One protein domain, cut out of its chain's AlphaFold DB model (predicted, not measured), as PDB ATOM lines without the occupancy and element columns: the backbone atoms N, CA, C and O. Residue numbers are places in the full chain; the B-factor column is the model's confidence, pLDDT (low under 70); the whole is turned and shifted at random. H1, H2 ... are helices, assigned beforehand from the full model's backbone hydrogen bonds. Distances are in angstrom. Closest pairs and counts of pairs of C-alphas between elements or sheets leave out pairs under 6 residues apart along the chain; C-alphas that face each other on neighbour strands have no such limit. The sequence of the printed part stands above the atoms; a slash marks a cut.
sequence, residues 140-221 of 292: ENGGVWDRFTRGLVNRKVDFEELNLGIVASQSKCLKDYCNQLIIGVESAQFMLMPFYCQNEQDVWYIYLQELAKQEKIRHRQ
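What this domain is: This is residues 140 to 221 of the 292 residues of an uncharacterized protein of Prevotella sp. C561 (UniProt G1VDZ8). What shape does the printed part make? H2 and H3 make a wide L, with Val 185 near the end of H2 meeting the first half of H3, and H1 points its last residue, Val 153, into the angle between them. Long loops, residues 154 to 171 and 187 to 202, join the three crossed helices. What is it built of? The 82 printed residues have three named helices, in the order H1, H2, H3, and no named strand; the class is all helix. How large is it? It is compact, with a radius of gyration of the C-alphas of 13.0 A and spans of 35 by 32 by 20 A.

Where its parts are: Where does H1 lie? H1 is residues 144 to 153, 14.6 A long, from C-alpha 144 at (-12.707, -25.725, 36.979). Where are the others? H2 is residues 172 to 186, 20.9 A long. H3, the longest helix, is residues 203 to 221, 27.1 A long, ending at C-alpha 221 at (3.018, -32.870, 22.260).

How they stand to each other: What does H1 touch? H1 touches H2 at a steep tilt of 63 degrees, the same way; the closest C-alphas, of Val 153 and Ile 182, are 6.2 A apart. H1 also touches H3, with residues 211 to 215 of H3 alone, about perpendicular at 77 degrees; the closest C-alphas, of Val 153 and Ala 212, are 5.9 A apart. How do H2 and H3 meet? Residue 185 alone of H2 touches residues 205 to 212 alone of H3, only just about perpendicular at 73 degrees; the closest C-alphas, of Val 185 and Gln 209, are 6.1 A apart. Are the helix backbones well formed? In H1, H2 and H3 every O i to N i+4 pair is within hydrogen-bond range.

The domain as a whole: How far does it reach? The two C-alphas farthest apart, of Val 167 and Gln 221, are 35.8 A apart. Is it whole? The printed part has no cut, and the links H1 to H2 and H2 to H3 are both long. Where is confidence low? Residues 165 to 166 are under 70, and the mean pLDDT of the printed part is 86.8.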
ATOM      1  N   GLU A 140     -17.619 -29.937  32.150       78.75
ATOM      2  CA  GLU A 140     -17.444 -29.351  30.824       78.75
ATOM      3  C   GLU A 140     -15.958 -29.091  30.538       78.75
ATOM      4  O   GLU A 140     -15.209 -28.652  31.418       78.75
ATOM      5  N   ASN A 141     -15.538 -29.316  29.289       76.69
ATOM      6  CA  ASN A 141     -14.166 -29.069  28.846       76.69
ATOM      7  C   ASN A 141     -13.731 -27.630  29.171       76.69
ATOM      8  O   ASN A 141     -14.388 -26.668  28.774       76.69
ATOM      9  N   GLY A 142     -12.595 -27.478  29.854       76.06
ATOM     10  CA  GLY A 142     -12.064 -26.178  30.266       76.06
ATOM     11  C   GLY A 142     -12.676 -25.606  31.549       76.06
ATOM     12  O   GLY A 142     -12.198 -24.575  32.034       76.06
ATOM     13  N   GLY A 143     -13.678 -26.268  32.138       84.06
ATOM     14  CA  GLY A 143     -14.224 -25.927  33.447       84.06
ATOM     15  C   GLY A 143     -13.228 -26.154  34.589       84.06
ATOM     16  O   GLY A 143     -12.206 -26.824  34.439       84.06
ATOM     17  N   VAL A 144     -13.540 -25.607  35.764       86.12
ATOM     18  CA  VAL A 144     -12.707 -25.725  36.979       86.12
ATOM     19  C   VAL A 144     -12.423 -27.193  37.333       86.12
ATOM     20  O   VAL A 144     -11.281 -27.568  37.588       86.12
ATOM     21  N   TRP A 145     -13.450 -28.045  37.279       87.31
ATOM     22  CA  TRP A 145     -13.328 -29.477  37.564       87.31
ATOM     23  C   TRP A 145     -12.559 -30.258  36.490       87.31
ATOM     24  O   TRP A 145     -11.807 -31.169  36.838       87.31
ATOM     25  N   ASP A 146     -12.673 -29.882  35.213       86.69
ATOM     26  CA  ASP A 146     -11.881 -30.484  34.128       86.69
ATOM     27  C   ASP A 146     -10.395 -30.151  34.320       86.69
ATOM     28  O   ASP A 146      -9.550 -31.049  34.344       86.69
ATOM     29  N   ARG A 147     -10.070 -28.875  34.587       86.31
ATOM     30  CA  ARG A 147      -8.695 -28.446  34.890       86.31
ATOM     31  C   ARG A 147      -8.127 -29.160  36.109       86.31
ATOM     32  O   ARG A 147      -7.002 -29.654  36.045       86.31
ATOM     33  N   PHE A 148      -8.904 -29.262  37.186       88.88
ATOM     34  CA  PHE A 148      -8.492 -29.988  38.381       88.88
ATOM     35  C   PHE A 148      -8.208 -31.461  38.085       88.88
ATOM     36  O   PHE A 148      -7.160 -31.975  38.466       88.88
ATOM     37  N   THR A 149      -9.106 -32.144  37.371       87.06
ATOM     38  CA  THR A 149      -8.963 -33.582  37.101       87.06
ATOM     39  C   THR A 149      -7.782 -33.860  36.165       87.06
ATOM     40  O   THR A 149      -7.027 -34.809  36.380       87.06
ATOM     41  N   ARG A 150      -7.532 -32.990  35.177       86.94
ATOM     42  CA  ARG A 150      -6.306 -33.025  34.358       86.94
ATOM     43  C   ARG A 150      -5.051 -32.747  35.186       86.94
ATOM     44  O   ARG A 150      -4.011 -33.370  34.964       86.94
ATOM     45  N   GLY A 151      -5.134 -31.823  36.141       85.06
ATOM     46  CA  GLY A 151      -4.073 -31.539  37.103       85.06
ATOM     47  C   GLY A 151      -3.742 -32.759  37.962       85.06
ATOM     48  O   GLY A 151      -2.576 -33.145  38.043       85.06
ATOM     49  N   LEU A 152      -4.764 -33.421  38.509       85.12
ATOM     50  CA  LEU A 152      -4.661 -34.628  39.332       85.12
ATOM     51  C   LEU A 152      -3.839 -35.715  38.630       85.12
ATOM     52  O   LEU A 152      -2.855 -36.198  39.186       85.12
ATOM     53  N   VAL A 153      -4.184 -36.038  37.382       81.56
ATOM     54  CA  VAL A 153      -3.459 -37.015  36.547       81.56
ATOM     55  C   VAL A 153      -1.980 -36.641  36.367       81.56
ATOM     56  O   VAL A 153      -1.123 -37.517  36.279       81.56
ATOM     57  N   ASN A 154      -1.664 -35.346  36.348       76.50
ATOM     58  CA  ASN A 154      -0.307 -34.815  36.229       76.50
ATOM     59  C   ASN A 154       0.356 -34.525  37.593       76.50
ATOM     60  O   ASN A 154       1.352 -33.801  37.647       76.50
ATOM     61  N   ARG A 155      -0.191 -35.059  38.699       78.50
ATOM     62  CA  ARG A 155       0.273 -34.838  40.083       78.50
ATOM     63  C   ARG A 155       0.279 -33.364  40.520       78.50
ATOM     64  O   ARG A 155       1.027 -32.976  41.415       78.50
ATOM     65  N   LYS A 156      -0.565 -32.539  39.900       79.62
ATOM     66  CA  LYS A 156      -0.804 -31.130  40.238       79.62
ATOM     67  C   LYS A 156      -2.204 -30.995  40.829       79.62
ATOM     68  O   LYS A 156      -3.166 -30.759  40.107       79.62
ATOM     69  N   VAL A 157      -2.312 -31.203  42.137       78.31
ATOM     70  CA  VAL A 157      -3.586 -31.108  42.862       78.31
ATOM     71  C   VAL A 157      -3.734 -29.703  43.427       78.31
ATOM     72  O   VAL A 157      -2.960 -29.317  44.300       78.31
ATOM     73  N   ASP A 158      -4.724 -28.961  42.937       78.62
ATOM     74  CA  ASP A 158      -5.033 -27.609  43.401       78.62
ATOM     75  C   ASP A 158      -6.495 -27.514  43.854       78.62
ATOM     76  O   ASP A 158      -7.424 -27.543  43.049       78.62
ATOM     77  N   PHE A 159      -6.698 -27.437  45.167       80.75
ATOM     78  CA  PHE A 159      -8.031 -27.336  45.757       80.75
ATOM     79  C   PHE A 159      -8.553 -25.897  45.825       80.75
ATOM     80  O   PHE A 159      -9.739 -25.719  46.107       80.75
ATOM     81  N   GLU A 160      -7.710 -24.881  45.607       76.94
ATOM     82  CA  GLU A 160      -8.099 -23.476  45.776       76.94
ATOM     83  C   GLU A 160      -9.132 -23.056  44.728       76.94
ATOM     84  O   GLU A 160     -10.087 -22.349  45.051       76.94
ATOM     85  N   GLU A 161      -9.013 -23.568  43.499       73.31
ATOM     86  CA  GLU A 161      -9.969 -23.266  42.429       73.31
ATOM     87  C   GLU A 161     -11.330 -23.961  42.611       73.31
ATOM     88  O   GLU A 161     -12.333 -23.483  42.084       73.31
ATOM     89  N   LEU A 162     -11.406 -25.075  43.354       74.06
ATOM     90  CA  LEU A 162     -12.580 -25.960  43.355       74.06
ATOM     91  C   LEU A 162     -13.780 -25.457  44.178       74.06
ATOM     92  O   LEU A 162     -14.823 -26.111  44.185       74.06
ATOM     93  N   ASN A 163     -13.657 -24.330  44.891       71.12
ATOM     94  CA  ASN A 163     -14.700 -23.785  45.776       71.12
ATOM     95  C   ASN A 163     -15.317 -24.820  46.747       71.12
ATOM     96  O   ASN A 163     -16.448 -24.659  47.202       71.12
ATOM     97  N   LEU A 164     -14.571 -25.868  47.119       72.69
ATOM     98  CA  LEU A 164     -15.039 -26.938  48.014       72.69
ATOM     99  C   LEU A 164     -15.236 -26.482  49.465       72.69
ATOM    100  O   LEU A 164     -15.775 -27.215  50.287       72.69
ATOM    101  N   GLY A 165     -14.809 -25.263  49.780       67.62
ATOM    102  CA  GLY A 165     -14.760 -24.710  51.122       67.62
ATOM    103  C   GLY A 165     -13.320 -24.457  51.559       67.62
ATOM    104  O   GLY A 165     -12.384 -25.122  51.124       67.62
ATOM    105  N   ILE A 166     -13.152 -23.492  52.464       67.31
ATOM    106  CA  ILE A 166     -11.848 -22.952  52.899       67.31
ATOM    107  C   ILE A 166     -10.911 -24.045  53.451       67.31
ATOM    108  O   ILE A 166      -9.694 -23.923  53.376       67.31
ATOM    109  N   VAL A 167     -11.476 -25.130  53.990       77.19
ATOM    110  CA  VAL A 167     -10.727 -26.218  54.640       77.19
ATOM    111  C   VAL A 167     -10.354 -27.372  53.700       77.19
ATOM    112  O   VAL A 167      -9.637 -28.276  54.117       77.19
ATOM    113  N   ALA A 168     -10.791 -27.362  52.433       79.19
ATOM    114  CA  ALA A 168     -10.498 -28.447  51.488       79.19
ATOM    115  C   ALA A 168      -8.988 -28.649  51.271       79.19
ATOM    116  O   ALA A 168      -8.489 -29.768  51.364       79.19
ATOM    117  N   SER A 169      -8.238 -27.558  51.080       80.00
ATOM    118  CA  SER A 169      -6.778 -27.589  50.894       80.00
ATOM    119  C   SER A 169      -6.010 -28.081  52.130       80.00
ATOM    120  O   SER A 169      -4.857 -28.515  52.027       80.00
ATOM    121  N   GLN A 170      -6.644 -28.041  53.303       83.19
ATOM    122  CA  GLN A 170      -6.071 -28.478  54.575       83.19
ATOM    123  C   GLN A 170      -6.378 -29.950  54.877       83.19
ATOM    124  O   GLN A 170      -5.668 -30.549  55.678       83.19
ATOM    125  N   SER A 171      -7.374 -30.548  54.212       87.81
ATOM    126  CA  SER A 171      -7.799 -31.924  54.472       87.81
ATOM    127  C   SER A 171      -6.724 -32.939  54.103       87.81
ATOM    128  O   SER A 171      -6.319 -33.046  52.940       87.81
ATOM    129  N   LYS A 172      -6.300 -33.734  55.093       90.75
ATOM    130  CA  LYS A 172      -5.448 -34.899  54.846       90.75
ATOM    131  C   LYS A 172      -6.236 -35.975  54.099       90.75
ATOM    132  O   LYS A 172      -5.735 -36.512  53.115       90.75
ATOM    133  N   CYS A 173      -7.497 -36.195  54.482       92.19
ATOM    134  CA  CYS A 173      -8.386 -37.155  53.829       92.19
ATOM    135  C   CYS A 173      -8.510 -36.940  52.308       92.19
ATOM    136  O   CYS A 173      -8.342 -37.889  51.540       92.19
ATOM    137  N   LEU A 174      -8.737 -35.699  51.851       92.06
ATOM    138  CA  LEU A 174      -8.834 -35.389  50.415       92.06
ATOM    139  C   LEU A 174      -7.510 -35.593  49.677       92.06
ATOM    140  O   LEU A 174      -7.508 -36.087  48.547       92.06
ATOM    141  N   LYS A 175      -6.383 -35.221  50.295       91.12
ATOM    142  CA  LYS A 175      -5.050 -35.423  49.708       91.12
ATOM    143  C   LYS A 175      -4.744 -36.905  49.544       91.12
ATOM    144  O   LYS A 175      -4.323 -37.316  48.466       91.12
ATOM    145  N   ASP A 176      -5.019 -37.706  50.567       94.19
ATOM    146  CA  ASP A 176      -4.806 -39.153  50.529       94.19
ATOM    147  C   ASP A 176      -5.742 -39.829  49.518       94.19
ATOM    148  O   ASP A 176      -5.302 -40.700  48.767       94.19
ATOM    149  N   TYR A 177      -6.990 -39.363  49.400       95.19
ATOM    150  CA  TYR A 177      -7.910 -39.801  48.348       95.19
ATOM    151  C   TYR A 177      -7.362 -39.504  46.943       95.19
ATOM    152  O   TYR A 177      -7.345 -40.382  46.080       95.19
ATOM    153  N   CYS A 178      -6.869 -38.283  46.711       93.25
ATOM    154  CA  CYS A 178      -6.264 -37.882  45.438       93.25
ATOM    155  C   CYS A 178      -5.010 -38.705  45.115       93.25
ATOM    156  O   CYS A 178      -4.848 -39.161  43.986       93.25
ATOM    157  N   ASN A 179      -4.152 -38.947  46.105       92.62
ATOM    158  CA  ASN A 179      -2.970 -39.792  45.946       92.62
ATOM    159  C   ASN A 179      -3.358 -41.230  45.579       92.62
ATOM    160  O   ASN A 179      -2.781 -41.802  44.656       92.62
ATOM    161  N   GLN A 180      -4.366 -41.799  46.246       95.06
ATOM    162  CA  GLN A 180      -4.853 -43.140  45.936       95.06
ATOM    163  C   GLN A 180      -5.478 -43.215  44.536       95.06
ATOM    164  O   GLN A 180      -5.244 -44.189  43.821       95.06
ATOM    165  N   LEU A 181      -6.213 -42.180  44.104       93.81
ATOM    166  CA  LEU A 181      -6.690 -42.064  42.720       93.81
ATOM    167  C   LEU A 181      -5.527 -42.089  41.728       93.81
ATOM    168  O   LEU A 181      -5.559 -42.868  40.779       93.81
ATOM    169  N   ILE A 182      -4.492 -41.274  41.953       91.38
ATOM    170  CA  ILE A 182      -3.307 -41.213  41.085       91.38
ATOM    171  C   ILE A 182      -2.642 -42.589  40.996       91.38
ATOM    172  O   ILE A 182      -2.385 -43.066  39.892       91.38
ATOM    173  N   ILE A 183      -2.431 -43.262  42.131       92.25
ATOM    174  CA  ILE A 183      -1.855 -44.614  42.176       92.25
ATOM    175  C   ILE A 183      -2.718 -45.600  41.380       92.25
ATOM    176  O   ILE A 183      -2.190 -46.365  40.569       92.25
ATOM    177  N   GLY A 184      -4.042 -45.577  41.565       92.62
ATOM    178  CA  GLY A 184      -4.970 -46.436  40.826       92.62
ATOM    179  C   GLY A 184      -4.946 -46.183  39.316       92.62
ATOM    180  O   GLY A 184      -5.005 -47.126  38.525       92.62
ATOM    181  N   VAL A 185      -4.815 -44.920  38.899       91.75
ATOM    182  CA  VAL A 185      -4.735 -44.539  37.484       91.75
ATOM    183  C   VAL A 185      -3.398 -44.967  36.875       91.75
ATOM    184  O   VAL A 185      -3.387 -45.603  35.821       91.75
ATOM    185  N   GLU A 186      -2.278 -44.663  37.534       89.94
ATOM    186  CA  GLU A 186      -0.924 -44.966  37.052       89.94
ATOM    187  C   GLU A 186      -0.649 -46.471  36.964       89.94
ATOM    188  O   GLU A 186      -0.026 -46.922  36.001       89.94
ATOM    189  N   SER A 187      -1.133 -47.242  37.941       90.75
ATOM    190  CA  SER A 187      -1.006 -48.705  37.967       90.75
ATOM    191  C   SER A 187      -1.942 -49.423  36.994       90.75
ATOM    192  O   SER A 187      -1.750 -50.612  36.754       90.75
ATOM    193  N   ALA A 188      -2.945 -48.725  36.445       91.12
ATOM    194  CA  ALA A 188      -4.019 -49.308  35.641       91.12
ATOM    195  C   ALA A 188      -4.721 -50.494  36.336       91.12
ATOM    196  O   ALA A 188      -5.093 -51.476  35.695       91.12
ATOM    197  N   GLN A 189      -4.899 -50.404  37.660       92.38
ATOM    198  CA  GLN A 189      -5.570 -51.422  38.467       92.38
ATOM    199  C   GLN A 189      -6.825 -50.845  39.123       92.38
ATOM    200  O   GLN A 189      -6.752 -50.095  40.097       92.38
ATOM    201  N   PHE A 190      -8.003 -51.257  38.645       92.56
ATOM    202  CA  PHE A 190      -9.290 -50.814  39.203       92.56
ATOM    203  C   PHE A 190      -9.456 -51.181  40.690       92.56
ATOM    204  O   PHE A 190     -10.123 -50.474  41.443       92.56
ATOM    205  N   MET A 191      -8.809 -52.260  41.148       92.69
ATOM    206  CA  MET A 191      -8.824 -52.675  42.555       92.69
ATOM    207  C   MET A 191      -8.147 -51.668  43.488       92.69
ATOM    208  O   MET A 191      -8.475 -51.659  44.670       92.69
ATOM    209  N   LEU A 192      -7.248 -50.824  42.976       94.19
ATOM    210  CA  LEU A 192      -6.570 -49.786  43.751       94.19
ATOM    211  C   LEU A 192      -7.345 -48.464  43.782       94.19
ATOM    212  O   LEU A 192      -6.901 -47.522  44.435       94.19
ATOM    213  N   MET A 193      -8.497 -48.365  43.117       94.94
ATOM    214  CA  MET A 193      -9.310 -47.153  43.191       94.94
ATOM    215  C   MET A 193      -9.859 -46.940  44.612       94.94
ATOM    216  O   MET A 193     -10.303 -47.901  45.247       94.94
ATOM    217  N   PRO A 194      -9.919 -45.687  45.107       94.81
ATOM    218  CA  PRO A 194     -10.478 -45.344  46.418       94.81
ATOM    219  C   PRO A 194     -12.017 -45.354  46.433       94.81
ATOM    220  O   PRO A 194     -12.663 -44.742  47.278       94.81
ATOM    221  N   PHE A 195     -12.620 -46.031  45.463       94.12
ATOM    222  CA  PHE A 195     -14.038 -46.312  45.381       94.12
ATOM    223  C   PHE A 195     -14.244 -47.765  44.946       94.12
ATOM    224  O   PHE A 195     -13.317 -48.459  44.510       94.12
ATOM    225  N   TYR A 196     -15.459 -48.265  45.135       92.81
ATOM    226  CA  TYR A 196     -15.804 -49.607  44.693       92.81
ATOM    227  C   TYR A 196     -15.868 -49.667  43.165       92.81
ATOM    228  O   TYR A 196     -16.675 -48.964  42.565       92.81
ATOM    229  N   CYS A 197     -15.053 -50.540  42.576       90.06
ATOM    230  CA  CYS A 197     -15.090 -50.900  41.163       90.06
ATOM    231  C   CYS A 197     -15.266 -52.414  41.090       90.06
ATOM    232  O   CYS A 197     -14.389 -53.147  41.553       90.06
ATOM    233  N   GLN A 198     -16.370 -52.893  40.517       86.94
ATOM    234  CA  GLN A 198     -16.587 -54.334  40.363       86.94
ATOM    235  C   GLN A 198     -15.625 -54.939  39.328       86.94
ATOM    236  O   GLN A 198     -15.181 -56.075  39.472       86.94
ATOM    237  N   ASN A 199     -15.323 -54.181  38.275       90.94
ATOM    238  CA  ASN A 199     -14.466 -54.578  37.167       90.94
ATOM    239  C   ASN A 199     -13.900 -53.330  36.458       90.94
ATOM    240  O   ASN A 199     -14.157 -52.193  36.856       90.94
ATOM    241  N   GLU A 200     -13.150 -53.548  35.379       90.06
ATOM    242  CA  GLU A 200     -12.578 -52.488  34.533       90.06
ATOM    243  C   GLU A 200     -13.619 -51.694  33.724       90.06
ATOM    244  O   GLU A 200     -13.261 -50.717  33.073       90.06
ATOM    245  N   GLN A 201     -14.894 -52.095  33.748       90.88
ATOM    246  CA  GLN A 201     -15.977 -51.421  33.026       90.88
ATOM    247  C   GLN A 201     -16.656 -50.321  33.850       90.88
ATOM    248  O   GLN A 201     -17.624 -49.720  33.387       90.88
ATOM    249  N   ASP A 202     -16.170 -50.049  35.065       93.38
ATOM    250  CA  ASP A 202     -16.674 -48.941  35.870       93.38
ATOM    251  C   ASP A 202     -16.517 -47.600  35.127       93.38
ATOM    252  O   ASP A 202     -15.458 -47.280  34.580       93.38
ATOM    253  N   VAL A 203     -17.595 -46.811  35.106       92.50
ATOM    254  CA  VAL A 203     -17.688 -45.576  34.313       92.50
ATOM    255  C   VAL A 203     -16.651 -44.547  34.758       92.50
ATOM    256  O   VAL A 203     -16.015 -43.907  33.918       92.50
ATOM    257  N   TRP A 204     -16.446 -44.394  36.070       93.19
ATOM    258  CA  TRP A 204     -15.468 -43.444  36.595       93.19
ATOM    259  C   TRP A 204     -14.045 -43.928  36.338       93.19
ATOM    260  O   TRP A 204     -13.184 -43.128  35.972       93.19
ATOM    261  N   TYR A 205     -13.803 -45.233  36.471       94.25
ATOM    262  CA  TYR A 205     -12.508 -45.827  36.150       94.25
ATOM    263  C   TYR A 205     -12.120 -45.612  34.679       94.25
ATOM    264  O   TYR A 205     -11.027 -45.112  34.406       94.25
ATOM    265  N   ILE A 206     -13.018 -45.932  33.738       93.75
ATOM    266  CA  ILE A 206     -12.783 -45.743  32.298       93.75
ATOM    267  C   ILE A 206     -12.489 -44.275  31.990       93.75
ATOM    268  O   ILE A 206     -11.519 -43.982  31.290       93.75
ATOM    269  N   TYR A 207     -13.300 -43.357  32.525       93.25
ATOM    270  CA  TYR A 207     -13.115 -41.925  32.310       93.25
ATOM    271  C   TYR A 207     -11.721 -41.462  32.748       93.25
ATOM    272  O   TYR A 207     -11.005 -40.829  31.972       93.25
ATOM    273  N   LEU A 208     -11.301 -41.826  33.964       92.25
ATOM    274  CA  LEU A 208      -9.993 -41.440  34.495       92.25
ATOM    275  C   LEU A 208      -8.840 -42.044  33.683       92.25
ATOM    276  O   LEU A 208      -7.842 -41.366  33.437       92.25
ATOM    277  N   GLN A 209      -8.975 -43.294  33.233       92.75
ATOM    278  CA  GLN A 209      -7.983 -43.941  32.371       92.75
ATOM    279  C   GLN A 209      -7.863 -43.244  31.014       92.75
ATOM    280  O   GLN A 209      -6.753 -43.031  30.519       92.75
ATOM    281  N   GLU A 210      -8.986 -42.867  30.407       92.19
ATOM    282  CA  GLU A 210      -8.980 -42.187  29.116       92.19
ATOM    283  C   GLU A 210      -8.422 -40.767  29.232       92.19
ATOM    284  O   GLU A 210      -7.550 -40.381  28.450       92.19
ATOM    285  N   LEU A 211      -8.812 -40.029  30.273       90.94
ATOM    286  CA  LEU A 211      -8.237 -38.722  30.577       90.94
ATOM    287  C   LEU A 211      -6.718 -38.816  30.787       90.94
ATOM    288  O   LEU A 211      -5.962 -37.995  30.269       90.94
ATOM    289  N   ALA A 212      -6.250 -39.857  31.479       90.06
ATOM    290  CA  ALA A 212      -4.827 -40.087  31.681       90.06
ATOM    291  C   ALA A 212      -4.065 -40.360  30.382       90.06
ATOM    292  O   ALA A 212      -2.940 -39.880  30.210       90.06
ATOM    293  N   LYS A 213      -4.662 -41.094  29.439       90.69
ATOM    294  CA  LYS A 213      -4.079 -41.278  28.103       90.69
ATOM    295  C   LYS A 213      -4.029 -39.961  27.333       90.69
ATOM    296  O   LYS A 213      -2.986 -39.647  26.760       90.69
ATOM    297  N   GLN A 214      -5.112 -39.184  27.353       90.25
ATOM    298  CA  GLN A 214      -5.180 -37.884  26.686       90.25
ATOM    299  C   GLN A 214      -4.121 -36.918  27.225       90.25
ATOM    300  O   GLN A 214      -3.384 -36.324  26.439       90.25
ATOM    301  N   GLU A 215      -3.970 -36.815  28.546       87.94
ATOM    302  CA  GLU A 215      -2.947 -35.961  29.156       87.94
ATOM    303  C   GLU A 215      -1.527 -36.448  28.853       87.94
ATOM    304  O   GLU A 215      -0.662 -35.629  28.555       87.94
ATOM    305  N   LYS A 216      -1.272 -37.765  28.814       85.12
ATOM    306  CA  LYS A 216       0.027 -38.301  28.366       85.12
ATOM    307  C   LYS A 216       0.342 -37.912  26.919       85.12
ATOM    308  O   LYS A 216       1.484 -37.561  26.618       85.12
ATOM    309  N   ILE A 217      -0.646 -37.962  26.022       86.12
ATOM    310  CA  ILE A 217      -0.489 -37.538  24.621       86.12
ATOM    311  C   ILE A 217      -0.226 -36.029  24.556       86.12
ATOM    312  O   ILE A 217       0.751 -35.611  23.937       86.12
ATOM    313  N   ARG A 218      -1.040 -35.222  25.244       85.25
ATOM    314  CA  ARG A 218      -0.898 -33.761  25.304       85.25
ATOM    315  C   ARG A 218       0.466 -33.352  25.858       85.25
ATOM    316  O   ARG A 218       1.153 -32.527  25.262       85.25
ATOM    317  N   HIS A 219       0.904 -33.978  26.947       82.94
ATOM    318  CA  HIS A 219       2.210 -33.734  27.550       82.94
ATOM    319  C   HIS A 219       3.347 -34.057  26.576       82.94
ATOM    320  O   HIS A 219       4.280 -33.273  26.460       82.94
ATOM    321  N   ARG A 220       3.275 -35.165  25.826       80.75
ATOM    322  CA  ARG A 220       4.267 -35.480  24.778       80.75
ATOM    323  C   ARG A 220       4.259 -34.468  23.633       80.75
ATOM    324  O   ARG A 220       5.309 -34.200  23.063       80.75
ATOM    325  N   GLN A 221       3.104 -33.903  23.293       83.75
ATOM    326  CA  GLN A 221       3.018 -32.870  22.260       83.75
ATOM    327  C   GLN A 221       3.632 -31.539  22.717       83.75
ATOM    328  O   GLN A 221       4.304 -30.895  21.922       83.75
TER     329      GLN A 221